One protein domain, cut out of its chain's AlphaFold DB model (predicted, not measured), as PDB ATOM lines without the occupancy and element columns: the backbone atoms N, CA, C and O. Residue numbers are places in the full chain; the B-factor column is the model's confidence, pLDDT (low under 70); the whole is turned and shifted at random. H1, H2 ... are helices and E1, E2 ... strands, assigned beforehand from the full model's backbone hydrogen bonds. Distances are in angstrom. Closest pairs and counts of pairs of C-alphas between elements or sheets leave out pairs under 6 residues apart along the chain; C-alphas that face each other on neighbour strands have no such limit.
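Overview. This is residues 96 to 283 of the 290 residues of an uncharacterized protein of Aquicella siphonis (UniProt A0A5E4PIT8). One long helix, H9, runs through the middle between two groups: on one side the helices H3 to H8, on the other H12 with the small sheet of E1, E2 and E3 and the short helices H10, H11, H13, H14 and H15. H1 begins beside the sheet and leads away to H2, which touches no named helix but H1. The printed part has 188 residues with fifteen named helices and three named strands, in the order H1 to H9, E1, H10 to H13, E2, E3, H14, H15; the class is mostly helix, and the helices that touch are mostly crossed. The sheet is mixed, in the order E1, E2, E3. The whole is compact and rounded, with a radius of gyration of the C-alphas of 16.7 A and spans of 47 by 37 by 36 A.

Arrangement. Residues 96 to 97 pair in parallel with residues 209 to 210 of E1, residues 208 to 211. H1, residues 100 to 111, only grazes the sheet; its closest C-alpha pair with E1 is Arg 103 and Val 211, 6.1 A. H1 and H2, residues 114 to 117, touch only at the corner, closest at C-alphas 108 and 116, 6.7 A. H3, residues 124 to 131, touches residues 190 to 197 alone of the hub H9, residues 186 to 203, closest at C-alphas 124 and 194, 6.1 A. H4, residues 136 to 140, touches H7, residues 171 to 176, closest at C-alphas 136 and 176, 4.3 A. H5, residues 148 to 159, forms a helical hairpin with H6, residues 163 to 169, at a shallow tilt of 34 degrees, only just short of steep; residues 154 to 159 alone of H5 touch H6, closest at C-alphas 158 and 166, 4.8 A. H8, residues 180 to 184, and H9 meet only through their link. H9 touches H12, residues 235 to 245, with residues 191 to 198 alone, at a steep tilt of 41 degrees, the same way, closest at C-alphas 191 and 235, 6.0 A. E1, the helices H10, residues 221 to 226, H11, residues 229 to 233, H12 and H13, residues 256 to 259, and E2, residues 260 to 264, form a strand-helix-strand unit, two parallel neighbour strands with helices between. N 210 and O 261 are 2.8 A apart, within hydrogen-bond range. E2 and E3, residues 267 to 269, form an antiparallel hairpin, with N 264 and O 267 2.9 A apart. H14, residues 272 to 275, and H15, residues 277 to 281, only just touch, with 3 pairs of C-alphas within 8 A, and only at the corner, closest at C-alphas 273 and 280, 5.4 A. Every O i to N i+4 pair is within hydrogen-bond range in H1, H4, H5, H7, H8, H10, H12 and H15, against 3 of 4 in H3, 13 of 14 in H9, 1 of 3 in H6 and 0 of 1 in H11; O i to N i+3 gives 3 of 4 in H6 and 1 of 2 in H11, and H2, H13 and H14 are too short for an i+4 pair.

Along the chain. H1 begins at C-alpha 100, (8.900, 29.956, -22.069), and is 16.0 A long from first to last C-alpha. H5 is 16.7 A long, H12 15.1 A and E2 13.4 A. H9, 25.3 A, runs from C-alpha 186 at (1.426, 45.020, -15.791) to C-alpha 203 at (6.276, 28.044, 2.298). H15 ends at C-alpha 281, (29.702, 37.243, -5.968).

Size, cuts and confidence. The two C-alphas farthest apart are those of Met 145 and Glu 278, 48.0 A. The printed part has no cut, and no link is long. Mean pLDDT of the printed part is 89.8; residues 113 to 120 and 217 to 218 are under 70.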
ATOM      1  N   VAL A  96       7.386  24.969 -12.476       92.06
ATOM      2  CA  VAL A  96       8.445  25.067 -13.482       92.06
ATOM      3  C   VAL A  96       8.685  26.528 -13.864       92.06
ATOM      4  O   VAL A  96       7.804  27.229 -14.366       92.06
ATOM      5  N   TYR A  97       9.917  26.968 -13.644       95.25
ATOM      6  CA  TYR A  97      10.465  28.267 -14.007       95.25
ATOM      7  C   TYR A  97      11.484  28.104 -15.134       95.25
ATOM      8  O   TYR A  97      12.035  27.027 -15.348       95.25
ATOM      9  N   GLY A  98      11.738  29.183 -15.865       93.88
ATOM     10  CA  GLY A  98      12.621  29.166 -17.028       93.88
ATOM     11  C   GLY A  98      12.065  29.999 -18.173       93.88
ATOM     12  O   GLY A  98      10.979  30.581 -18.073       93.88
ATOM     13  N   MET A  99      12.817  30.056 -19.268       91.31
ATOM     14  CA  MET A  99      12.352  30.658 -20.515       91.31
ATOM     15  C   MET A  99      11.163  29.863 -21.076       91.31
ATOM     16  O   MET A  99      11.120  28.639 -20.955       91.31
ATOM     17  N   SER A 100      10.192  30.550 -21.690       89.25
ATOM     18  CA  SER A 100       8.900  29.956 -22.069       89.25
ATOM     19  C   SER A 100       9.015  28.774 -23.028       89.25
ATOM     20  O   SER A 100       8.362  27.754 -22.816       89.25
ATOM     21  N   ARG A 101       9.852  28.900 -24.061       88.75
ATOM     22  CA  ARG A 101      10.055  27.851 -25.062       88.75
ATOM     23  C   ARG A 101      10.832  26.655 -24.489       88.75
ATOM     24  O   ARG A 101      10.263  25.568 -24.530       88.75
ATOM     25  N   PRO A 102      12.018  26.821 -23.868       90.56
ATOM     26  CA  PRO A 102      12.718  25.698 -23.246       90.56
ATOM     27  C   PRO A 102      11.882  24.979 -22.185       90.56
ATOM     28  O   PRO A 102      11.714  23.767 -22.259       90.56
ATOM     29  N   ARG A 103      11.247  25.698 -21.246       89.69
ATOM     30  CA  ARG A 103      10.438  25.038 -20.203       89.69
ATOM     31  C   ARG A 103       9.256  24.245 -20.777       89.69
ATOM     32  O   ARG A 103       8.873  23.233 -20.202       89.69
ATOM     33  N   ALA A 104       8.672  24.682 -21.897       87.62
ATOM     34  CA  ALA A 104       7.566  23.966 -22.530       87.62
ATOM     35  C   ALA A 104       8.003  22.597 -23.070       87.62
ATOM     36  O   ALA A 104       7.209  21.660 -23.045       87.62
ATOM     37  N   GLU A 105       9.254  22.454 -23.513       87.06
ATOM     38  CA  GLU A 105       9.805  21.168 -23.956       87.06
ATOM     39  C   GLU A 105       9.949  20.193 -22.788       87.06
ATOM     40  O   GLU A 105       9.550  19.036 -22.908       87.06
ATOM     41  N   TYR A 106      10.412  20.676 -21.635       86.75
ATOM     42  CA  TYR A 106      10.482  19.891 -20.400       86.75
ATOM     43  C   TYR A 106       9.104  19.407 -19.956       86.75
ATOM     44  O   TYR A 106       8.914  18.226 -19.674       86.75
ATOM     45  N   ILE A 107       8.125  20.314 -19.938       84.50
ATOM     46  CA  ILE A 107       6.747  20.000 -19.551       84.50
ATOM     47  C   ILE A 107       6.138  18.980 -20.518       84.50
ATOM     48  O   ILE A 107       5.537  18.008 -20.068       84.50
ATOM     49  N   ARG A 108       6.329  19.159 -21.833       83.19
ATOM     50  CA  ARG A 108       5.826  18.230 -22.857       83.19
ATOM     51  C   ARG A 108       6.407  16.830 -22.692       83.19
ATOM     52  O   ARG A 108       5.667  15.861 -22.814       83.19
ATOM     53  N   LYS A 109       7.716  16.731 -22.438       79.88
ATOM     54  CA  LYS A 109       8.402  15.446 -22.248       79.88
ATOM     55  C   LYS A 109       7.964  14.762 -20.949       79.88
ATOM     56  O   LYS A 109       7.654  13.580 -20.982       79.88
ATOM     57  N   ALA A 110       7.864  15.501 -19.840       77.50
ATOM     58  CA  ALA A 110       7.503  14.934 -18.535       77.50
ATOM     59  C   ALA A 110       6.029  14.547 -18.409       77.50
ATOM     60  O   ALA A 110       5.695  13.549 -17.780       77.50
ATOM     61  N   LEU A 111       5.128  15.379 -18.939       73.75
ATOM     62  CA  LEU A 111       3.692  15.248 -18.693       73.75
ATOM     63  C   LEU A 111       2.901  14.779 -19.925       73.75
ATOM     64  O   LEU A 111       1.688  14.590 -19.820       73.75
ATOM     65  N   GLY A 112       3.567  14.599 -21.070       72.25
ATOM     66  CA  GLY A 112       2.943  14.299 -22.357       72.25
ATOM     67  C   GLY A 112       2.321  15.529 -23.035       72.25
ATOM     68  O   GLY A 112       2.199  16.609 -22.452       72.25
ATOM     69  N   GLY A 113       1.911  15.371 -24.300       65.69
ATOM     70  CA  GLY A 113       1.298  16.447 -25.093       65.69
ATOM     71  C   GLY A 113      -0.032  16.960 -24.527       65.69
ATOM     72  O   GLY A 113      -0.294  18.161 -24.571       65.69
ATOM     73  N   GLU A 114      -0.839  16.082 -23.925       59.53
ATOM     74  CA  GLU A 114      -2.145  16.441 -23.347       59.53
ATOM     75  C   GLU A 114      -2.035  17.354 -22.121       59.53
ATOM     76  O   GLU A 114      -2.909  18.186 -21.877       59.53
ATOM     77  N   ALA A 115      -0.935  17.280 -21.370       60.31
ATOM     78  CA  ALA A 115      -0.741  18.126 -20.198       60.31
ATOM     79  C   ALA A 115      -0.503  19.604 -20.527       60.31
ATOM     80  O   ALA A 115      -0.677  20.445 -19.651       60.31
ATOM     81  N   LEU A 116      -0.118  19.928 -21.767       60.94
ATOM     82  CA  LEU A 116      -0.055  21.312 -22.248       60.94
ATOM     83  C   LEU A 116      -1.433  21.853 -22.656       60.94
ATOM     84  O   LEU A 116      -1.636  23.064 -22.623       60.94
ATOM     85  N   ALA A 117      -2.354  20.972 -23.055       56.25
ATOM     86  CA  ALA A 117      -3.711  21.337 -23.457       56.25
ATOM     87  C   ALA A 117      -4.638  21.526 -22.247       56.25
ATOM     88  O   ALA A 117      -5.556  22.345 -22.280       56.25
ATOM     89  N   LEU A 118      -4.382  20.791 -21.167       51.19
ATOM     90  CA  LEU A 118      -5.104  20.929 -19.912       51.19
ATOM     91  C   LEU A 118      -4.502  22.086 -19.107       51.19
ATOM     92  O   LEU A 118      -3.291  22.187 -18.942       51.19
ATOM     93  N   SER A 119      -5.354  22.935 -18.540       54.84
ATOM     94  CA  SER A 119      -5.029  24.064 -17.652       54.84
ATOM     95  C   SER A 119      -4.172  23.723 -16.415       54.84
ATOM     96  O   SER A 119      -3.907  24.602 -15.608       54.84
ATOM     97  N   GLY A 120      -3.703  22.481 -16.269       59.66
ATOM     98  CA  GLY A 120      -2.816  21.991 -15.215       59.66
ATOM     99  C   GLY A 120      -1.320  22.153 -15.501       59.66
ATOM    100  O   GLY A 120      -0.512  21.481 -14.860       59.66
ATOM    101  N   VAL A 121      -0.933  23.011 -16.454       70.19
ATOM    102  CA  VAL A 121       0.479  23.318 -16.701       70.19
ATOM    103  C   VAL A 121       1.072  23.948 -15.436       70.19
ATOM    104  O   VAL A 121       0.618  25.010 -15.010       70.19
ATOM    105  N   PRO A 122       2.100  23.343 -14.834       77.31
ATOM    106  CA  PRO A 122       2.614  23.745 -13.532       77.31
ATOM    107  C   PRO A 122       3.551  24.956 -13.642       77.31
ATOM    108  O   PRO A 122       4.688  24.933 -13.180       77.31
ATOM    109  N   THR A 123       3.117  26.020 -14.313       86.38
ATOM    110  CA  THR A 123       3.898  27.247 -14.456       86.38
ATOM    111  C   THR A 123       3.210  28.410 -13.773       86.38
ATOM    112  O   THR A 123       1.987  28.490 -13.638       86.38
ATOM    113  N   VAL A 124       4.024  29.373 -13.355       87.50
ATOM    114  CA  VAL A 124       3.525  30.596 -12.732       87.50
ATOM    115  C   VAL A 124       2.722  31.473 -13.699       87.50
ATOM    116  O   VAL A 124       1.902  32.276 -13.260       87.50
ATOM    117  N   ASP A 125       2.903  31.326 -15.016       87.25
ATOM    118  CA  ASP A 125       2.185  32.134 -16.014       87.25
ATOM    119  C   ASP A 125       0.681  31.860 -15.987       87.25
ATOM    120  O   ASP A 125      -0.116  32.792 -16.096       87.25
ATOM    121  N   MET A 126       0.302  30.597 -15.782       84.50
ATOM    122  CA  MET A 126      -1.093  30.180 -15.695       84.50
ATOM    123  C   MET A 126      -1.780  30.839 -14.495       84.50
ATOM    124  O   MET A 126      -2.840  31.444 -14.640       84.50
ATOM    125  N   GLN A 127      -1.117  30.875 -13.338       87.31
ATOM    126  CA  GLN A 127      -1.629  31.606 -12.177       87.31
ATOM    127  C   GLN A 127      -1.636  33.124 -12.405       87.31
ATOM    128  O   GLN A 127      -2.589  33.811 -12.036       87.31
ATOM    129  N   ASN A 128      -0.610  33.664 -13.067       91.06
ATOM    130  CA  ASN A 128      -0.521  35.090 -13.380       91.06
ATOM    131  C   ASN A 128      -1.634  35.581 -14.310       91.06
ATOM    132  O   ASN A 128      -1.973  36.763 -14.231       91.06
ATOM    133  N   ARG A 129      -2.231  34.714 -15.140       89.25
ATOM    134  CA  ARG A 129      -3.430  35.049 -15.929       89.25
ATOM    135  C   ARG A 129      -4.560  35.555 -15.034       89.25
ATOM    136  O   ARG A 129      -5.237  36.515 -15.385       89.25
ATOM    137  N   TYR A 130      -4.712  34.951 -13.860       90.94
ATOM    138  CA  TYR A 130      -5.765  35.288 -12.911       90.94
ATOM    139  C   TYR A 130      -5.309  36.295 -11.853       90.94
ATOM    140  O   TYR A 130      -6.087  37.158 -11.457       90.94
ATOM    141  N   ILE A 131      -4.063  36.241 -11.383       93.94
ATOM    142  CA  ILE A 131      -3.566  37.187 -10.368       93.94
ATOM    143  C   ILE A 131      -3.272  38.565 -10.971       93.94
ATOM    144  O   ILE A 131      -3.534  39.595 -10.349       93.94
ATOM    145  N   VAL A 132      -2.753  38.596 -12.200       94.75
ATOM    146  CA  VAL A 132      -2.372  39.817 -12.919       94.75
ATOM    147  C   VAL A 132      -3.073  39.857 -14.292       94.75
ATOM    148  O   VAL A 132      -2.403  39.816 -15.335       94.75
ATOM    149  N   PRO A 133      -4.420  39.924 -14.319       94.12
ATOM    150  CA  PRO A 133      -5.215  39.832 -15.543       94.12
ATOM    151  C   PRO A 133      -4.915  40.970 -16.523       94.12
ATOM    152  O   PRO A 133      -4.535  42.076 -16.130       94.12
ATOM    153  N   GLU A 134      -5.071  40.695 -17.818       90.88
ATOM    154  CA  GLU A 134      -4.842  41.676 -18.895       90.88
ATOM    155  C   GLU A 134      -6.036  42.585 -19.137       90.88
ATOM    156  O   GLU A 134      -5.877  43.751 -19.515       90.88
ATOM    157  N   ASN A 135      -7.232  42.041 -18.933       90.62
ATOM    158  CA  ASN A 135      -8.485  42.680 -19.278       90.62
ATOM    159  C   ASN A 135      -9.470  42.647 -18.090       90.62
ATOM    160  O   ASN A 135      -9.328  41.832 -17.172       90.62
ATOM    161  N   PRO A 136     -10.481  43.535 -18.089       90.31
ATOM    162  CA  PRO A 136     -11.469  43.597 -17.013       90.31
ATOM    163  C   PRO A 136     -12.334  42.338 -16.864       90.31
ATOM    164  O   PRO A 136     -12.870  42.117 -15.783       90.31
ATOM    165  N   ILE A 137     -12.496  41.531 -17.919       89.38
ATOM    166  CA  ILE A 137     -13.321  40.313 -17.886       89.38
ATOM    167  C   ILE A 137     -12.636  39.264 -17.001       89.38
ATOM    168  O   ILE A 137     -13.224  38.799 -16.024       89.38
ATOM    169  N   ASP A 138     -11.356  38.991 -17.255       89.38
ATOM    170  CA  ASP A 138     -10.546  38.088 -16.428       89.38
ATOM    171  C   ASP A 138     -10.452  38.594 -14.979       89.38
ATOM    172  O   ASP A 138     -10.508  37.818 -14.026       89.38
ATOM    173  N   ALA A 139     -10.373  39.915 -14.789       91.31
ATOM    174  CA  ALA A 139     -10.313  40.524 -13.463       91.31
ATOM    175  C   ALA A 139     -11.588  40.330 -12.626       91.31
ATOM    176  O   ALA A 139     -11.498  40.222 -11.399       91.31
ATOM    177  N   LYS A 140     -12.754  40.263 -13.278       91.56
ATOM    178  CA  LYS A 140     -14.064  40.038 -12.645       91.56
ATOM    179  C   LYS A 140     -14.397  38.561 -12.429       91.56
ATOM    180  O   LYS A 140     -15.377  38.266 -11.757       91.56
ATOM    181  N   THR A 141     -13.611  37.644 -12.993       90.38
ATOM    182  CA  THR A 141     -13.845  36.199 -12.860       90.38
ATOM    183  C   THR A 141     -13.706  35.770 -11.402       90.38
ATOM    184  O   THR A 141     -12.696  36.078 -10.780       90.38
ATOM    185  N   ASP A 142     -14.668  35.041 -10.847       88.00
ATOM    186  CA  ASP A 142     -14.563  34.540  -9.475       88.00
ATOM    187  C   ASP A 142     -13.404  33.537  -9.342       88.00
ATOM    188  O   ASP A 142     -13.365  32.517 -10.028       88.00
ATOM    189  N   LEU A 143     -12.455  33.829  -8.448       87.38
ATOM    190  CA  LEU A 143     -11.290  32.977  -8.191       87.38
ATOM    191  C   LEU A 143     -11.647  31.620  -7.587       87.38
ATOM    192  O   LEU A 143     -10.892  30.665  -7.759       87.38
ATOM    193  N   SER A 144     -12.777  31.521  -6.887       84.31
ATOM    194  CA  SER A 144     -13.260  30.243  -6.361       84.31
ATOM    195  C   SER A 144     -13.707  29.287  -7.473       84.31
ATOM    196  O   SER A 144     -13.663  28.074  -7.288       84.31
ATOM    197  N   MET A 145     -14.051  29.830  -8.646       82.88
ATOM    198  CA  MET A 145     -14.553  29.087  -9.803       82.88
ATOM    199  C   MET A 145     -13.461  28.748 -10.833       82.88
ATOM    200  O   MET A 145     -13.751  28.063 -11.810       82.88
ATOM    201  N   THR A 146     -12.221  29.231 -10.661       80.38
ATOM    202  CA  THR A 146     -11.129  28.991 -11.626       80.38
ATOM    203  C   THR A 146     -10.316  27.743 -11.301       80.38
ATOM    204  O   THR A 146     -10.240  26.821 -12.102       80.38
ATOM    205  N   ASP A 147      -9.666  27.755 -10.137       81.12
ATOM    206  CA  ASP A 147      -8.759  26.724  -9.627       81.12
ATOM    207  C   ASP A 147      -8.470  27.093  -8.166       81.12
ATOM    208  O   ASP A 147      -8.035  28.218  -7.879       81.12
ATOM    209  N   GLY A 148      -8.694  26.156  -7.241       84.25
ATOM    210  CA  GLY A 148      -8.429  26.356  -5.816       84.25
ATOM    211  C   GLY A 148      -7.006  26.853  -5.538       84.25
ATOM    212  O   GLY A 148      -6.810  27.680  -4.649       84.25
ATOM    213  N   LYS A 149      -6.018  26.469  -6.359       86.56
ATOM    214  CA  LYS A 149      -4.625  26.929  -6.232       86.56
ATOM    215  C   LYS A 149      -4.427  28.399  -6.557       86.56
ATOM    216  O   LYS A 149      -3.535  29.031  -5.986       86.56
ATOM    217  N   VAL A 150      -5.240  28.964  -7.445       89.31
ATOM    218  CA  VAL A 150      -5.197  30.401  -7.731       89.31
ATOM    219  C   VAL A 150      -5.755  31.177  -6.544       89.31
ATOM    220  O   VAL A 150      -5.154  32.174  -6.140       89.31
ATOM    221  N   LYS A 151      -6.855  30.703  -5.946       91.12
ATOM    222  CA  LYS A 151      -7.413  31.312  -4.735       91.12
ATOM    223  C   LYS A 151      -6.434  31.221  -3.561       91.12
ATOM    224  O   LYS A 151      -6.139  32.246  -2.957       91.12
ATOM    225  N   GLU A 152      -5.871  30.042  -3.290       91.88
ATOM    226  CA  GLU A 152      -4.850  29.857  -2.246       91.88
ATOM    227  C   GLU A 152      -3.678  30.838  -2.423       91.88
ATOM    228  O   GLU A 152      -3.189  31.425  -1.458       91.88
ATOM    229  N   TYR A 153      -3.229  31.039  -3.665       93.75
ATOM    230  CA  TYR A 153      -2.145  31.969  -3.959       93.75
ATOM    231  C   TYR A 153      -2.562  33.439  -3.778       93.75
ATOM    232  O   TYR A 153      -1.783  34.248  -3.272       93.75
ATOM    233  N   HIS A 154      -3.797  33.804  -4.133       94.94
ATOM    234  CA  HIS A 154      -4.346  35.136  -3.853       94.94
ATOM    235  C   HIS A 154      -4.458  35.411  -2.343       94.94
ATOM    236  O   HIS A 154      -4.050  36.483  -1.885       94.94
ATOM    237  N   ASP A 155      -4.910  34.429  -1.560       95.12
ATOM    238  CA  ASP A 155      -4.999  34.522  -0.098       95.12
ATOM    239  C   ASP A 155      -3.600  34.708   0.529       95.12
ATOM    240  O   ASP A 155      -3.401  35.568   1.396       95.12
ATOM    241  N   PHE A 156      -2.596  33.971   0.029       95.94
ATOM    242  CA  PHE A 156      -1.189  34.156   0.403       95.94
ATOM    243  C   PHE A 156      -0.700  35.583   0.119       95.94
ATOM    244  O   PHE A 156      -0.072  36.209   0.972       95.94
ATOM    245  N   LEU A 157      -0.998  36.135  -1.062       96.50
ATOM    246  CA  LEU A 157      -0.599  37.502  -1.408       96.50
ATOM    247  C   LEU A 157      -1.248  38.534  -0.484       96.50
ATOM    248  O   LEU A 157      -0.577  39.478  -0.067       96.50
ATOM    249  N   SER A 158      -2.525  38.342  -0.154       95.69
ATOM    250  CA  SER A 158      -3.310  39.243   0.699       95.69
ATOM    251  C   SER A 158      -2.771  39.323   2.130       95.69
ATOM    252  O   SER A 158      -2.820  40.383   2.753       95.69
ATOM    253  N   THR A 159      -2.207  38.225   2.632       95.44
ATOM    254  CA  THR A 159      -1.683  38.109   4.003       95.44
ATOM    255  C   THR A 159      -0.159  38.239   4.088       95.44
ATOM    256  O   THR A 159       0.408  38.224   5.180       95.44
ATOM    257  N   HIS A 160       0.529  38.421   2.957       95.75
ATOM    258  CA  HIS A 160       1.988  38.457   2.917       95.75
ATOM    259  C   HIS A 160       2.568  39.614   3.746       95.75
ATOM    260  O   HIS A 160       2.102  40.750   3.662       95.75
ATOM    261  N   GLU A 161       3.680  39.372   4.449       93.88
ATOM    262  CA  GLU A 161       4.448  40.403   5.177       93.88
ATOM    263  C   GLU A 161       4.822  41.630   4.316       93.88
ATOM    264  O   GLU A 161       4.848  42.764   4.803       93.88
ATOM    265  N   SER A 162       5.074  41.436   3.015       93.69
ATOM    266  CA  SER A 162       5.520  42.496   2.121       93.69
ATOM    267  C   SER A 162       4.339  43.245   1.523       93.69
ATOM    268  O   SER A 162       3.604  42.711   0.695       93.69
ATOM    269  N   GLU A 163       4.253  44.544   1.808       94.19
ATOM    270  CA  GLU A 163       3.275  45.447   1.185       94.19
ATOM    271  C   GLU A 163       3.323  45.400  -0.352       94.19
ATOM    272  O   GLU A 163       2.317  45.518  -1.048       94.19
ATOM    273  N   LYS A 164       4.510  45.150  -0.922       92.94
ATOM    274  CA  LYS A 164       4.673  45.010  -2.375       92.94
ATOM    275  C   LYS A 164       3.865  43.841  -2.935       92.94
ATOM    276  O   LYS A 164       3.416  43.951  -4.077       92.94
ATOM    277  N   TYR A 165       3.717  42.762  -2.173       94.44
ATOM    278  CA  TYR A 165       2.956  41.586  -2.571       94.44
ATOM    279  C   TYR A 165       1.483  41.698  -2.185       94.44
ATOM    280  O   TYR A 165       0.649  41.375  -3.020       94.44
ATOM    281  N   ARG A 166       1.141  42.315  -1.047       94.38
ATOM    282  CA  ARG A 166      -0.261  42.671  -0.746       94.38
ATOM    283  C   ARG A 166      -0.885  43.548  -1.829       94.38
ATOM    284  O   ARG A 166      -1.988  43.284  -2.292       94.38
ATOM    285  N   SER A 167      -0.121  44.505  -2.364       91.88
ATOM    286  CA  SER A 167      -0.573  45.330  -3.495       91.88
ATOM    287  C   SER A 167      -0.841  44.548  -4.798       91.88
ATOM    288  O   SER A 167      -1.434  45.110  -5.721       91.88
ATOM    289  N   LEU A 168      -0.381  43.289  -4.923       93.12
ATOM    290  CA  LEU A 168      -0.751  42.403  -6.037       93.12
ATOM    291  C   LEU A 168      -2.169  41.860  -5.876       93.12
ATOM    292  O   LEU A 168      -2.875  41.780  -6.873       93.12
ATOM    293  N   ALA A 169      -2.600  41.531  -4.655       90.81
ATOM    294  CA  ALA A 169      -3.941  41.000  -4.411       90.81
ATOM    295  C   ALA A 169      -5.038  41.987  -4.856       90.81
ATOM    296  O   ALA A 169      -6.052  41.582  -5.420       90.81
ATOM    297  N   GLN A 170      -4.765  43.287  -4.709       91.56
ATOM    298  CA  GLN A 170      -5.621  44.397  -5.149       91.56
ATOM    299  C   GLN A 170      -5.499  44.721  -6.651       91.56
ATOM    300  O   GLN A 170      -6.226  45.565  -7.177       91.56
ATOM    301  N   TYR A 171      -4.552  44.116  -7.379       93.06
ATOM    302  CA  TYR A 171      -4.324  44.448  -8.790       93.06
ATOM    303  C   TYR A 171      -5.558  44.150  -9.647       93.06
ATOM    304  O   TYR A 171      -5.897  44.934 -10.534       93.06
ATOM    305  N   ARG A 172      -6.258  43.053  -9.345       92.94
ATOM    306  CA  ARG A 172      -7.473  42.640 -10.054       92.94
ATOM    307  C   ARG A 172      -8.571  43.696  -9.980       92.94
ATOM    308  O   ARG A 172      -9.078  44.104 -11.017       92.94
ATOM    309  N   GLU A 173      -8.871  44.209  -8.790       92.12
ATOM    310  CA  GLU A 173      -9.884  45.259  -8.580       92.12
ATOM    311  C   GLU A 173      -9.581  46.516  -9.407       92.12
ATOM    312  O   GLU A 173     -10.467  47.124 -10.013       92.12
ATOM    313  N   ARG A 174      -8.296  46.868  -9.506       92.50
ATOM    314  CA  ARG A 174      -7.836  48.011 -10.301       92.50
ATOM    315  C   ARG A 174      -8.036  47.789 -11.796       92.50
ATOM    316  O   ARG A 174      -8.462  48.709 -12.489       92.50
ATOM    317  N   ILE A 175      -7.764  46.585 -12.299       94.38
ATOM    318  CA  ILE A 175      -8.024  46.242 -13.705       94.38
ATOM    319  C   ILE A 175      -9.526  46.149 -13.991       94.38
ATOM    320  O   ILE A 175      -9.968  46.651 -15.022       94.38
ATOM    321  N   ALA A 176     -10.326  45.607 -13.070       91.56
ATOM    322  CA  ALA A 176     -11.784  45.591 -13.185       91.56
ATOM    323  C   ALA A 176     -12.377  47.013 -13.257       91.56
ATOM    324  O   ALA A 176     -13.346  47.236 -13.982       91.56
ATOM    325  N   SER A 177     -11.741  47.971 -12.573       91.81
ATOM    326  CA  SER A 177     -12.064  49.407 -12.596       91.81
ATOM    327  C   SER A 177     -11.410  50.177 -13.757       91.81
ATOM    328  O   SER A 177     -11.457  51.404 -13.789       91.81
ATOM    329  N   ASN A 178     -10.778  49.477 -14.706       90.94
ATOM    330  CA  ASN A 178     -10.104  50.044 -15.878       90.94
ATOM    331  C   ASN A 178      -8.969  51.047 -15.554       90.94
ATOM    332  O   ASN A 178      -8.756  52.030 -16.267       90.94
ATOM    333  N   ASP A 179      -8.198  50.804 -14.487       91.69
ATOM    334  CA  ASP A 179      -7.031  51.620 -14.125       91.69
ATOM    335  C   ASP A 179      -5.904  51.490 -15.172       91.69
ATOM    336  O   ASP A 179      -5.085  50.562 -15.167       91.69
ATOM    337  N   MET A 180      -5.803  52.492 -16.045       87.38
ATOM    338  CA  MET A 180      -4.793  52.548 -17.106       87.38
ATOM    339  C   MET A 180      -3.348  52.597 -16.589       87.38
ATOM    340  O   MET A 180      -2.436  52.115 -17.271       87.38
ATOM    341  N   LYS A 181      -3.108  53.133 -15.381       88.69
ATOM    342  CA  LYS A 181      -1.769  53.141 -14.766       88.69
ATOM    343  C   LYS A 181      -1.384  51.740 -14.298       88.69
ATOM    344  O   LYS A 181      -0.208  51.378 -14.385       88.69
ATOM    345  N   ALA A 182      -2.339  50.961 -13.789       84.25
ATOM    346  CA  ALA A 182      -2.125  49.554 -13.448       84.25
ATOM    347  C   ALA A 182      -1.822  48.727 -14.705       84.25
ATOM    348  O   ALA A 182      -0.858  47.953 -14.705       84.25
ATOM    349  N   LYS A 183      -2.569  48.965 -15.792       85.56
ATOM    350  CA  LYS A 183      -2.364  48.313 -17.094       85.56
ATOM    351  C   LYS A 183      -0.963  48.575 -17.656       85.56
ATOM    352  O   LYS A 183      -0.230  47.631 -17.935       85.56
ATOM    353  N   HIS A 184      -0.512  49.833 -17.676       89.44
ATOM    354  CA  HIS A 184       0.852  50.193 -18.109       89.44
ATOM    355  C   HIS A 184       1.964  49.581 -17.246       89.44
ATOM    356  O   HIS A 184       3.100  49.434 -17.689       89.44
ATOM    357  N   LYS A 185       1.666  49.226 -15.992       92.44
ATOM    358  CA  LYS A 185       2.631  48.619 -15.066       92.44
ATOM    359  C   LYS A 185       2.522  47.097 -15.012       92.44
ATOM    360  O   LYS A 185       3.199  46.498 -14.177       92.44
ATOM    361  N   ARG A 186       1.720  46.457 -15.869       92.69
ATOM    362  CA  ARG A 186       1.426  45.020 -15.791       92.69
ATOM    363  C   ARG A 186       2.677  44.147 -15.699       92.69
ATOM    364  O   ARG A 186       2.797  43.375 -14.756       92.69
ATOM    365  N   THR A 187       3.670  44.348 -16.565       92.19
ATOM    366  CA  THR A 187       4.934  43.580 -16.554       92.19
ATOM    367  C   THR A 187       5.650  43.623 -15.201       92.19
ATOM    368  O   THR A 187       6.232  42.633 -14.750       92.19
ATOM    369  N   LYS A 188       5.580  44.763 -14.501       93.25
ATOM    370  CA  LYS A 188       6.127  44.913 -13.148       93.25
ATOM    371  C   LYS A 188       5.351  44.071 -12.134       93.25
ATOM    372  O   LYS A 188       5.977  43.512 -11.237       93.25
ATOM    373  N   TYR A 189       4.025  44.003 -12.251       94.81
ATOM    374  CA  TYR A 189       3.184  43.169 -11.392       94.81
ATOM    375  C   TYR A 189       3.385  41.679 -11.686       94.81
ATOM    376  O   TYR A 189       3.624  40.944 -10.736       94.81
ATOM    377  N   ILE A 190       3.469  41.261 -12.955       95.00
ATOM    378  CA  ILE A 190       3.841  39.882 -13.335       95.00
ATOM    379  C   ILE A 190       5.172  39.497 -12.686       95.00
ATOM    380  O   ILE A 190       5.243  38.530 -11.943       95.00
ATOM    381  N   THR A 191       6.211  40.319 -12.862       94.62
ATOM    382  CA  THR A 191       7.538  40.056 -12.274       94.62
ATOM    383  C   THR A 191       7.488  39.909 -10.746       94.62
ATOM    384  O   THR A 191       8.300  39.192 -10.164       94.62
ATOM    385  N   ARG A 192       6.611  40.653 -10.063       95.44
ATOM    386  CA  ARG A 192       6.452  40.555  -8.603       95.44
ATOM    387  C   ARG A 192       5.693  39.293  -8.218       95.44
ATOM    388  O   ARG A 192       6.132  38.628  -7.291       95.44
ATOM    389  N   SER A 193       4.618  38.991  -8.938       96.19
ATOM    390  CA  SER A 193       3.820  37.781  -8.772       96.19
ATOM    391  C   SER A 193       4.711  36.549  -8.914       96.19
ATOM    392  O   SER A 193       4.867  35.789  -7.968       96.19
ATOM    393  N   CYS A 194       5.497  36.459  -9.991       96.44
ATOM    394  CA  CYS A 194       6.443  35.363 -10.184       96.44
ATOM    395  C   CYS A 194       7.384  35.107  -8.996       96.44
ATOM    396  O   CYS A 194       7.665  33.958  -8.670       96.44
ATOM    397  N   LYS A 195       7.864  36.172  -8.340       96.88
ATOM    398  CA  LYS A 195       8.752  36.082  -7.169       96.88
ATOM    399  C   LYS A 195       8.003  35.707  -5.900       96.88
ATOM    400  O   LYS A 195       8.471  34.862  -5.156       96.88
ATOM    401  N   ALA A 196       6.835  36.302  -5.675       96.81
ATOM    402  CA  ALA A 196       5.980  35.928  -4.557       96.81
ATOM    403  C   ALA A 196       5.560  34.457  -4.652       96.81
ATOM    404  O   ALA A 196       5.450  33.791  -3.633       96.81
ATOM    405  N   LYS A 197       5.368  33.940  -5.871       96.19
ATOM    406  CA  LYS A 197       5.038  32.535  -6.072       96.19
ATOM    407  C   LYS A 197       6.179  31.593  -5.677       96.19
ATOM    408  O   LYS A 197       5.900  30.574  -5.074       96.19
ATOM    409  N   ILE A 198       7.442  31.973  -5.900       97.25
ATOM    410  CA  ILE A 198       8.602  31.227  -5.369       97.25
ATOM    411  C   ILE A 198       8.497  31.113  -3.842       97.25
ATOM    412  O   ILE A 198       8.650  30.030  -3.292       97.25
ATOM    413  N   GLU A 199       8.208  32.223  -3.157       97.12
ATOM    414  CA  GLU A 199       8.078  32.234  -1.694       97.12
ATOM    415  C   GLU A 199       6.886  31.386  -1.211       97.12
ATOM    416  O   GLU A 199       7.009  30.682  -0.213       97.12
ATOM    417  N   GLU A 200       5.759  31.407  -1.928       96.44
ATOM    418  CA  GLU A 200       4.580  30.588  -1.615       96.44
ATOM    419  C   GLU A 200       4.800  29.091  -1.849       96.44
ATOM    420  O   GLU A 200       4.415  28.277  -1.014       96.44
ATOM    421  N   THR A 201       5.452  28.718  -2.952       95.19
ATOM    422  CA  THR A 201       5.772  27.317  -3.241       95.19
ATOM    423  C   THR A 201       6.657  26.749  -2.131       95.19
ATOM    424  O   THR A 201       6.366  25.685  -1.588       95.19
ATOM    425  N   VAL A 202       7.686  27.501  -1.722       96.81
ATOM    426  CA  VAL A 202       8.592  27.099  -0.637       96.81
ATOM    427  C   VAL A 202       7.882  27.069   0.713       96.81
ATOM    428  O   VAL A 202       8.129  26.154   1.491       96.81
ATOM    429  N   SER A 203       6.986  28.017   1.009       96.00
ATOM    430  CA  SER A 203       6.276  28.044   2.298       96.00
ATOM    431  C   SER A 203       5.378  26.824   2.517       96.00
ATOM    432  O   SER A 203       5.103  26.470   3.663       96.00
ATOM    433  N   LYS A 204       4.951  26.169   1.433       94.62
ATOM    434  CA  LYS A 204       4.188  24.914   1.444       94.62
ATOM    435  C   LYS A 204       5.065  23.657   1.413       94.62
ATOM    436  O   LYS A 204       4.525  22.557   1.428       94.62
ATOM    437  N   GLY A 205       6.388  23.806   1.347       93.94
ATOM    438  CA  GLY A 205       7.328  22.689   1.237       93.94
ATOM    439  C   GLY A 205       7.367  22.034  -0.148       93.94
ATOM    440  O   GLY A 205       7.851  20.910  -0.275       93.94
ATOM    441  N   ASN A 206       6.859  22.715  -1.179       93.44
ATOM    442  CA  ASN A 206       6.799  22.199  -2.545       93.44
ATOM    443  C   ASN A 206       8.072  22.519  -3.348       93.44
ATOM    444  O   ASN A 206       8.846  23.406  -2.983       93.44
ATOM    445  N   GLN A 207       8.264  21.844  -4.489       93.00
ATOM    446  CA  GLN A 207       9.472  21.993  -5.308       93.00
ATOM    447  C   GLN A 207       9.337  23.011  -6.446       93.00
ATOM    448  O   GLN A 207       8.301  23.169  -7.094       93.00
ATOM    449  N   ILE A 208      10.452  23.677  -6.736       95.00
ATOM    450  CA  ILE A 208      10.637  24.576  -7.871       95.00
ATOM    451  C   ILE A 208      11.660  23.952  -8.816       95.00
ATOM    452  O   ILE A 208      12.798  23.673  -8.439       95.00
ATOM    453  N   HIS A 209      11.280  23.793 -10.077       94.00
ATOM    454  CA  HIS A 209      12.144  23.319 -11.149       94.00
ATOM    455  C   HIS A 209      12.554  24.505 -12.013       94.00
ATOM    456  O   HIS A 209      11.720  25.083 -12.702       94.00
ATOM    457  N   PHE A 210      13.825  24.890 -11.979       95.69
ATOM    458  CA  PHE A 210      14.326  26.044 -12.716       95.69
ATOM    459  C   PHE A 210      15.129  25.595 -13.940       95.69
ATOM    460  O   PHE A 210      16.260  25.127 -13.816       95.69
ATOM    461  N   VAL A 211      14.546  25.752 -15.125       94.38
ATOM    462  CA  VAL A 211      15.185  25.450 -16.409       94.38
ATOM    463  C   VAL A 211      16.113  26.602 -16.794       94.38
ATOM    464  O   VAL A 211      15.677  27.747 -16.937       94.38
ATOM    465  N   LEU A 212      17.400  26.292 -16.933       94.38
ATOM    466  CA  LEU A 212      18.470  27.229 -17.286       94.38
ATOM    467  C   LEU A 212      18.734  27.303 -18.791       94.38
ATOM    468  O   LEU A 212      19.527  28.142 -19.219       94.38
ATOM    469  N   ASP A 213      18.076  26.447 -19.570       91.81
ATOM    470  CA  ASP A 213      18.202  26.438 -21.019       91.81
ATOM    471  C   ASP A 213      17.725  27.754 -21.628       91.81
ATOM    472  O   ASP A 213      16.749  28.380 -21.202       91.81
ATOM    473  N   ASP A 214      18.464  28.165 -22.639       83.06
ATOM    474  CA  ASP A 214      18.395  29.455 -23.303       83.06
ATOM    475  C   ASP A 214      17.598  29.365 -24.620       83.06
ATOM    476  O   ASP A 214      17.001  30.341 -25.088       83.06
ATOM    477  N   GLY A 215      17.475  28.153 -25.171       79.62
ATOM    478  CA  GLY A 215      16.778  27.880 -26.421       79.62
ATOM    479  C   GLY A 215      17.499  28.568 -27.575       79.62
ATOM    480  O   GLY A 215      18.687  28.364 -27.779       79.62
ATOM    481  N   ASN A 216      16.788  29.432 -28.305       70.25
ATOM    482  CA  ASN A 216      17.392  30.282 -29.343       70.25
ATOM    483  C   ASN A 216      17.816  31.661 -28.808       70.25
ATOM    484  O   ASN A 216      18.216  32.533 -29.578       70.25
ATOM    485  N   HIS A 217      17.665  31.902 -27.507       66.31
ATOM    486  CA  HIS A 217      17.995  33.169 -26.875       66.31
ATOM    487  C   HIS A 217      19.202  32.964 -25.980       66.31
ATOM    488  O   HIS A 217      19.010  32.718 -24.799       66.31
ATOM    489  N   GLY A 218      20.416  33.100 -26.520       60.09
ATOM    490  CA  GLY A 218      21.656  33.057 -25.741       60.09
ATOM    491  C   GLY A 218      21.668  34.138 -24.657       60.09
ATOM    492  O   GLY A 218      22.136  35.254 -24.866       60.09
ATOM    493  N   TRP A 219      21.070  33.848 -23.504       79.31
ATOM    494  CA  TRP A 219      21.058  34.745 -22.360       79.31
ATOM    495  C   TRP A 219      22.293  34.455 -21.517       79.31
ATOM    496  O   TRP A 219      22.316  33.590 -20.645       79.31
ATOM    497  N   GLU A 220      23.365  35.175 -21.822       86.44
ATOM    498  CA  GLU A 220      24.630  35.012 -21.120       86.44
ATOM    499  C   GLU A 220      24.462  35.259 -19.617       86.44
ATOM    500  O   GLU A 220      23.902  36.276 -19.180       86.44
ATOM    501  N   MET A 221      24.958  34.319 -18.808       90.81
ATOM    502  CA  MET A 221      24.795  34.363 -17.354       90.81
ATOM    503  C   MET A 221      25.443  35.614 -16.749       90.81
ATOM    504  O   MET A 221      24.944  36.167 -15.770       90.81
ATOM    505  N   GLU A 222      26.511  36.114 -17.365       91.44
ATOM    506  CA  GLU A 222      27.159  37.355 -16.955       91.44
ATOM    507  C   GLU A 222      26.234  38.569 -17.099       91.44
ATOM    508  O   GLU A 222      26.036  39.314 -16.134       91.44
ATOM    509  N   ALA A 223      25.566  38.716 -18.247       91.19
ATOM    510  CA  ALA A 223      24.570  39.764 -18.461       91.19
ATOM    511  C   ALA A 223      23.366  39.608 -17.516       91.19
ATOM    512  O   ALA A 223      22.815  40.602 -17.020       91.19
ATOM    513  N   VAL A 224      22.973  38.366 -17.199       92.38
ATOM    514  CA  VAL A 224      21.980  38.093 -16.154       92.38
ATOM    515  C   VAL A 224      22.465  38.663 -14.825       92.38
ATOM    516  O   VAL A 224      21.758  39.495 -14.254       92.38
ATOM    517  N   VAL A 225      23.645  38.292 -14.336       93.31
ATOM    518  CA  VAL A 225      24.147  38.721 -13.023       93.31
ATOM    519  C   VAL A 225      24.346  40.240 -12.945       93.31
ATOM    520  O   VAL A 225      23.830  40.875 -12.015       93.31
ATOM    521  N   LYS A 226      24.980  40.841 -13.958       91.88
ATOM    522  CA  LYS A 226      25.217  42.294 -14.056       91.88
ATOM    523  C   LYS A 226      23.942  43.108 -14.304       91.88
ATOM    524  O   LYS A 226      23.893  44.297 -13.996       91.88
ATOM    525  N   LYS A 227      22.853  42.450 -14.727       92.50
ATOM    526  CA  LYS A 227      21.554  43.049 -15.104       92.50
ATOM    527  C   LYS A 227      21.655  43.931 -16.349       92.50
ATOM    528  O   LYS A 227      20.996  44.969 -16.428       92.50
ATOM    529  N   GLU A 228      22.445  43.494 -17.312       89.94
ATOM    530  CA  GLU A 228      22.757  44.240 -18.525       89.94
ATOM    531  C   GLU A 228      22.006  43.688 -19.740       89.94
ATOM    532  O   GLU A 228      21.578  42.530 -19.774       89.94
ATOM    533  N   GLY A 229      21.800  44.554 -20.733       88.44
ATOM    534  CA  GLY A 229      21.176  44.199 -22.003       88.44
ATOM    535  C   GLY A 229      19.755  43.629 -21.896       88.44
ATOM    536  O   GLY A 229      18.998  43.878 -20.947       88.44
ATOM    537  N   VAL A 230      19.378  42.861 -22.921       86.94
ATOM    538  CA  VAL A 230      18.079  42.178 -22.995       86.94
ATOM    539  C   VAL A 230      17.998  41.084 -21.930       86.94
ATOM    540  O   VAL A 230      17.023  41.043 -21.175       86.94
ATOM    541  N   ALA A 231      19.054  40.273 -21.795       86.56
ATOM    542  CA  ALA A 231      19.145  39.173 -20.834       86.56
ATOM    543  C   ALA A 231      18.896  39.633 -19.388       86.56
ATOM    544  O   ALA A 231      18.081  39.053 -18.669       86.56
ATOM    545  N   GLY A 232      19.498  40.752 -18.973       85.62
ATOM    546  CA  GLY A 232      19.310  41.333 -17.647       85.62
ATOM    547  C   GLY A 232      17.860  41.724 -17.338       85.62
ATOM    548  O   GLY A 232      17.441  41.707 -16.170       85.62
ATOM    549  N   ASN A 233      17.069  42.030 -18.367       89.12
ATOM    550  CA  ASN A 233      15.694  42.501 -18.247       89.12
ATOM    551  C   ASN A 233      14.628  41.406 -18.351       89.12
ATOM    552  O   ASN A 233      13.478  41.678 -17.973       89.12
ATOM    553  N   LEU A 234      15.000  40.191 -18.755       91.69
ATOM    554  CA  LEU A 234      14.100  39.041 -18.803       91.69
ATOM    555  C   LEU A 234      13.467  38.769 -17.430       91.69
ATOM    556  O   LEU A 234      14.080  38.974 -16.374       91.69
ATOM    557  N   ILE A 235      12.208  38.324 -17.435       93.56
ATOM    558  CA  ILE A 235      11.490  37.966 -16.203       93.56
ATOM    559  C   ILE A 235      12.203  36.791 -15.524       93.56
ATOM    560  O   ILE A 235      12.548  36.910 -14.349       93.56
ATOM    561  N   THR A 236      12.571  35.762 -16.287       94.00
ATOM    562  CA  THR A 236      13.354  34.613 -15.813       94.00
ATOM    563  C   THR A 236      14.679  35.028 -15.173       94.00
ATOM    564  O   THR A 236      15.050  34.524 -14.117       94.00
ATOM    565  N   ALA A 237      15.357  36.052 -15.702       94.38
ATOM    566  CA  ALA A 237      16.602  36.561 -15.109       94.38
ATOM    567  C   ALA A 237      16.343  37.233 -13.759       94.38
ATOM    568  O   ALA A 237      17.120  37.128 -12.809       94.38
ATOM    569  N   LYS A 238      15.214  37.936 -13.647       95.31
ATOM    570  CA  LYS A 238      14.773  38.561 -12.397       95.31
ATOM    571  C   LYS A 238      14.338  37.527 -11.359       95.31
ATOM    572  O   LYS A 238      14.505  37.822 -10.176       95.31
ATOM    573  N   GLU A 239      13.776  36.398 -11.780       97.00
ATOM    574  CA  GLU A 239      13.415  35.254 -10.933       97.00
ATOM    575  C   GLU A 239      14.672  34.536 -10.438       97.00
ATOM    576  O   GLU A 239      14.853  34.425  -9.230       97.00
ATOM    577  N   LEU A 240      15.607  34.191 -11.328       96.94
ATOM    578  CA  LEU A 240      16.858  33.521 -10.960       96.94
ATOM    579  C   LEU A 240      17.671  34.344  -9.950       96.94
ATOM    580  O   LEU A 240      18.094  33.845  -8.910       96.94
ATOM    581  N   ARG A 241      17.807  35.655 -10.185       96.69
ATOM    582  CA  ARG A 241      18.459  36.560  -9.221       96.69
ATOM    583  C   ARG A 241      17.690  36.699  -7.915       96.69
ATOM    584  O   ARG A 241      18.288  37.025  -6.893       96.69
ATOM    585  N   HIS A 242      16.369  36.534  -7.936       97.12
ATOM    586  CA  HIS A 242      15.576  36.521  -6.712       97.12
ATOM    587  C   HIS A 242      15.837  35.244  -5.908       97.12
ATOM    588  O   HIS A 242      16.030  35.359  -4.700       97.12
ATOM    589  N   VAL A 243      15.926  34.082  -6.566       97.88
ATOM    590  CA  VAL A 243      16.349  32.826  -5.931       97.88
ATOM    591  C   VAL A 243      17.731  33.006  -5.311       97.88
ATOM    592  O   VAL A 243      17.856  32.872  -4.101       97.88
ATOM    593  N   TYR A 244      18.740  33.429  -6.082       97.56
ATOM    594  CA  TYR A 244      20.096  33.644  -5.560       97.56
ATOM    595  C   TYR A 244      20.124  34.601  -4.361       97.56
ATOM    596  O   TYR A 244      20.710  34.311  -3.319       97.56
ATOM    597  N   LYS A 245      19.437  35.747  -4.476       95.94
ATOM    598  CA  LYS A 245      19.388  36.756  -3.412       95.94
ATOM    599  C   LYS A 245      18.845  36.187  -2.097       95.94
ATOM    600  O   LYS A 245      19.278  36.645  -1.040       95.94
ATOM    601  N   ASN A 246      17.878  35.278  -2.172       96.94
ATOM    602  CA  ASN A 246      17.145  34.741  -1.029       96.94
ATOM    603  C   ASN A 246      17.441  33.253  -0.785       96.94
ATOM    604  O   ASN A 246      16.686  32.612  -0.067       96.94
ATOM    605  N   LYS A 247      18.516  32.703  -1.362       96.81
ATOM    606  CA  LYS A 247      18.841  31.268  -1.306       96.81
ATOM    607  C   LYS A 247      18.974  30.734   0.128       96.81
ATOM    608  O   LYS A 247      18.640  29.582   0.384       96.81
ATOM    609  N   ASP A 248      19.369  31.615   1.047       97.12
ATOM    610  CA  ASP A 248      19.565  31.333   2.472       97.12
ATOM    611  C   ASP A 248      18.352  31.745   3.340       97.12
ATOM    612  O   ASP A 248      18.398  31.668   4.566       97.12
ATOM    613  N   LYS A 249      17.256  32.235   2.731       96.69
ATOM    614  CA  LYS A 249      16.032  32.632   3.450       96.69
ATOM    615  C   LYS A 249      15.275  31.377   3.886       96.69
ATOM    616  O   LYS A 249      14.960  30.527   3.055       96.69
ATOM    617  N   VAL A 250      14.924  31.313   5.169       97.62
ATOM    618  CA  VAL A 250      13.973  30.332   5.703       97.62
ATOM    619  C   VAL A 250      12.560  30.906   5.602       97.62
ATOM    620  O   VAL A 250      12.305  32.024   6.050       97.62
ATOM    621  N   ILE A 251      11.645  30.154   4.996       95.94
ATOM    622  CA  ILE A 251      10.241  30.516   4.792       95.94
ATOM    623  C   ILE A 251       9.399  29.365   5.328       95.94
ATOM    624  O   ILE A 251       9.482  28.264   4.803       95.94
ATOM    625  N   ASN A 252       8.615  29.604   6.380       95.25
ATOM    626  CA  ASN A 252       7.807  28.571   7.040       95.25
ATOM    627  C   ASN A 252       8.588  27.264   7.306       95.25
ATOM    628  O   ASN A 252       8.182  26.194   6.881       95.25
ATOM    629  N   GLN A 253       9.745  27.371   7.972       96.56
ATOM    630  CA  GLN A 253      10.643  26.242   8.293       96.56
ATOM    631  C   GLN A 253      11.356  25.595   7.087       96.56
ATOM    632  O   GLN A 253      12.107  24.637   7.256       96.56
ATOM    633  N   HIS A 254      11.201  26.143   5.883       97.00
ATOM    634  CA  HIS A 254      11.829  25.633   4.669       97.00
ATOM    635  C   HIS A 254      12.920  26.577   4.153       97.00
ATOM    636  O   HIS A 254      12.682  27.767   3.948       97.00
ATOM    637  N   LEU A 255      14.127  26.058   3.923       97.19
ATOM    638  CA  LEU A 255      15.215  26.811   3.298       97.19
ATOM    639  C   LEU A 255      14.945  26.955   1.795       97.19
ATOM    640  O   LEU A 255      14.797  25.954   1.102       97.19
ATOM    641  N   LEU A 256      14.916  28.177   1.258       97.88
ATOM    642  CA  LEU A 256      14.542  28.402  -0.145       97.88
ATOM    643  C   LEU A 256      15.385  27.579  -1.128       97.88
ATOM    644  O   LEU A 256      14.837  26.956  -2.032       97.88
ATOM    645  N   SER A 257      16.707  27.545  -0.953       96.31
ATOM    646  CA  SER A 257      17.599  26.800  -1.852       96.31
ATOM    647  C   SER A 257      17.387  25.286  -1.841       96.31
ATOM    648  O   SER A 257      17.626  24.661  -2.870       96.31
ATOM    649  N   SER A 258      16.893  24.690  -0.747       96.31
ATOM    650  CA  SER A 258      16.630  23.243  -0.691       96.31
ATOM    651  C   SER A 258      15.389  22.822  -1.482       96.31
ATOM    652  O   SER A 258      15.153  21.633  -1.664       96.31
ATOM    653  N   HIS A 259      14.591  23.791  -1.938       96.25
ATOM    654  CA  HIS A 259      13.364  23.582  -2.709       96.25
ATOM    655  C   HIS A 259      13.499  24.012  -4.170       96.25
ATOM    656  O   HIS A 259      12.512  24.022  -4.899       96.25
ATOM    657  N   VAL A 260      14.704  24.372  -4.623       96.75
ATOM    658  CA  VAL A 260      14.961  24.726  -6.023       96.75
ATOM    659  C   VAL A 260      15.911  23.712  -6.642       96.75
ATOM    660  O   VAL A 260      17.064  23.587  -6.236       96.75
ATOM    661  N   THR A 261      15.441  23.024  -7.677       95.00
ATOM    662  CA  THR A 261      16.262  22.146  -8.511       95.00
ATOM    663  C   THR A 261      16.523  22.808  -9.858       95.00
ATOM    664  O   THR A 261      15.586  23.220 -10.542       95.00
ATOM    665  N   PHE A 262      17.792  22.881 -10.254       95.31
ATOM    666  CA  PHE A 262      18.207  23.454 -11.531       95.31
ATOM    667  C   PHE A 262      18.337  22.387 -12.607       95.31
ATOM    668  O   PHE A 262      18.809  21.280 -12.345       95.31
ATOM    669  N   TRP A 263      17.939  22.753 -13.821       93.44
ATOM    670  CA  TRP A 263      17.953  21.869 -14.975       93.44
ATOM    671  C   TRP A 263      18.614  22.539 -16.167       93.44
ATOM    672  O   TRP A 263      18.369  23.718 -16.428       93.44
ATOM    673  N   ARG A 264      19.432  21.784 -16.893       91.69
ATOM    674  CA  ARG A 264      20.057  22.211 -18.144       91.69
ATOM    675  C   ARG A 264      20.109  21.014 -19.086       91.69
ATOM    676  O   ARG A 264      20.590  19.955 -18.690       91.69
ATOM    677  N   LYS A 265      19.592  21.168 -20.302       89.69
ATOM    678  CA  LYS A 265      19.475  20.122 -21.329       89.69
ATOM    679  C   LYS A 265      18.881  18.810 -20.793       89.69
ATOM    680  O   LYS A 265      19.383  17.738 -21.074       89.69
ATOM    681  N   GLY A 266      17.849  18.913 -19.956       86.56
ATOM    682  CA  GLY A 266      17.130  17.812 -19.310       86.56
ATOM    683  C   GLY A 266      17.848  17.147 -18.138       86.56
ATOM    684  O   GLY A 266      17.271  16.281 -17.486       86.56
ATOM    685  N   GLN A 267      19.062  17.582 -17.808       88.62
ATOM    686  CA  GLN A 267      19.844  17.036 -16.706       88.62
ATOM    687  C   GLN A 267      19.777  17.946 -15.485       88.62
ATOM    688  O   GLN A 267      19.755  19.176 -15.596       88.62
ATOM    689  N   LYS A 268      19.747  17.333 -14.298       91.56
ATOM    690  CA  LYS A 268      19.857  18.066 -13.036       91.56
ATOM    691  C   LYS A 268      21.281  18.597 -12.906       91.56
ATOM    692  O   LYS A 268      22.234  17.827 -12.967       91.56
ATOM    693  N   VAL A 269      21.411  19.897 -12.678       93.12
ATOM    694  CA  VAL A 269      22.704  20.572 -12.515       93.12
ATOM    695  C   VAL A 269      22.806  21.241 -11.150       93.12
ATOM    696  O   VAL A 269      21.819  21.360 -10.414       93.12
ATOM    697  N   GLN A 270      24.018  21.656 -10.785       95.56
ATOM    698  CA  GLN A 270      24.216  22.456  -9.585       95.56
ATOM    699  C   GLN A 270      23.628  23.858  -9.778       95.56
ATOM    700  O   GLN A 270      23.334  24.305 -10.888       95.56
ATOM    701  N   ALA A 271      23.425  24.570  -8.671       96.31
ATOM    702  CA  ALA A 271      22.986  25.951  -8.763       96.31
ATOM    703  C   ALA A 271      24.050  26.811  -9.473       96.31
ATOM    704  O   ALA A 271      25.242  26.611  -9.231       96.31
ATOM    705  N   PRO A 272      23.662  27.819 -10.280       95.94
ATOM    706  CA  PRO A 272      24.620  28.618 -11.053       95.94
ATOM    707  C   PRO A 272      25.726  29.293 -10.228       95.94
ATOM    708  O   PRO A 272      26.830  29.492 -10.723       95.94
ATOM    709  N   TRP A 273      25.436  29.645  -8.974       96.44
ATOM    710  CA  TRP A 273      26.396  30.250  -8.043       96.44
ATOM    711  C   TRP A 273      27.307  29.236  -7.342       96.44
ATOM    712  O   TRP A 273      28.246  29.641  -6.674       96.44
ATOM    713  N   VAL A 274      27.019  27.939  -7.453       96.69
ATOM    714  CA  VAL A 274      27.946  26.872  -7.048       96.69
ATOM    715  C   VAL A 274      28.872  26.540  -8.216       96.69
ATOM    716  O   VAL A 274      30.067  26.392  -8.007       96.69
ATOM    717  N   GLU A 275      28.336  26.495  -9.442       94.12
ATOM    718  CA  GLU A 275      29.136  26.274 -10.658       94.12
ATOM    719  C   GLU A 275      30.135  27.416 -10.905       94.12
ATOM    720  O   GLU A 275      31.282  27.160 -11.247       94.12
ATOM    721  N   ASN A 276      29.707  28.674 -10.731       94.69
ATOM    722  CA  ASN A 276      30.523  29.864 -10.994       94.69
ATOM    723  C   ASN A 276      30.390  30.897  -9.856       94.69
ATOM    724  O   ASN A 276      29.739  31.931 -10.044       94.69
ATOM    725  N   PRO A 277      30.965  30.643  -8.668       95.81
ATOM    726  CA  PRO A 277      30.802  31.516  -7.504       95.81
ATOM    727  C   PRO A 277      31.315  32.937  -7.756       95.81
ATOM    728  O   PRO A 277      30.596  33.895  -7.481       95.81
ATOM    729  N   GLU A 278      32.481  33.081  -8.393       94.88
ATOM    730  CA  GLU A 278      33.105  34.386  -8.668       94.88
ATOM    731  C   GLU A 278      32.190  35.323  -9.467       94.88
ATOM    732  O   GLU A 278      32.090  36.519  -9.183       94.88
ATOM    733  N   LEU A 279      31.458  34.769 -10.437       94.56
ATOM    734  CA  LEU A 279      30.509  35.539 -11.230       94.56
ATOM    735  C   LEU A 279      29.367  36.067 -10.355       94.56
ATOM    736  O   LEU A 279      28.998  37.240 -10.435       94.56
ATOM    737  N   TRP A 280      28.792  35.196  -9.525       95.12
ATOM    738  CA  TRP A 280      27.626  35.502  -8.697       95.12
ATOM    739  C   TRP A 280      27.954  36.349  -7.466       95.12
ATOM    740  O   TRP A 280      27.083  37.087  -6.992       95.12
ATOM    741  N   ASP A 281      29.197  36.326  -6.992       91.88
ATOM    742  CA  ASP A 281      29.702  37.243  -5.968       91.88
ATOM    743  C   ASP A 281      29.704  38.698  -6.461       91.88
ATOM    744  O   ASP A 281      29.443  39.626  -5.691       91.88
ATOM    745  N   GLY A 282      29.846  38.908  -7.775       87.69
ATOM    746  CA  GLY A 282      29.675  40.209  -8.425       87.69
ATOM    747  C   GLY A 282      28.233  40.751  -8.431       87.69
ATOM    748  O   GLY A 282      27.999  41.894  -8.837       87.69
ATOM    749  N   PHE A 283      27.228  39.982  -7.989       90.25
ATOM    750  CA  PHE A 283      25.832  40.428  -7.977       90.25
ATOM    751  C   PHE A 283      25.572  41.532  -6.936       90.25
ATOM    752  O   PHE A 283      25.303  41.288  -5.757       90.25
TER     753      PHE A 283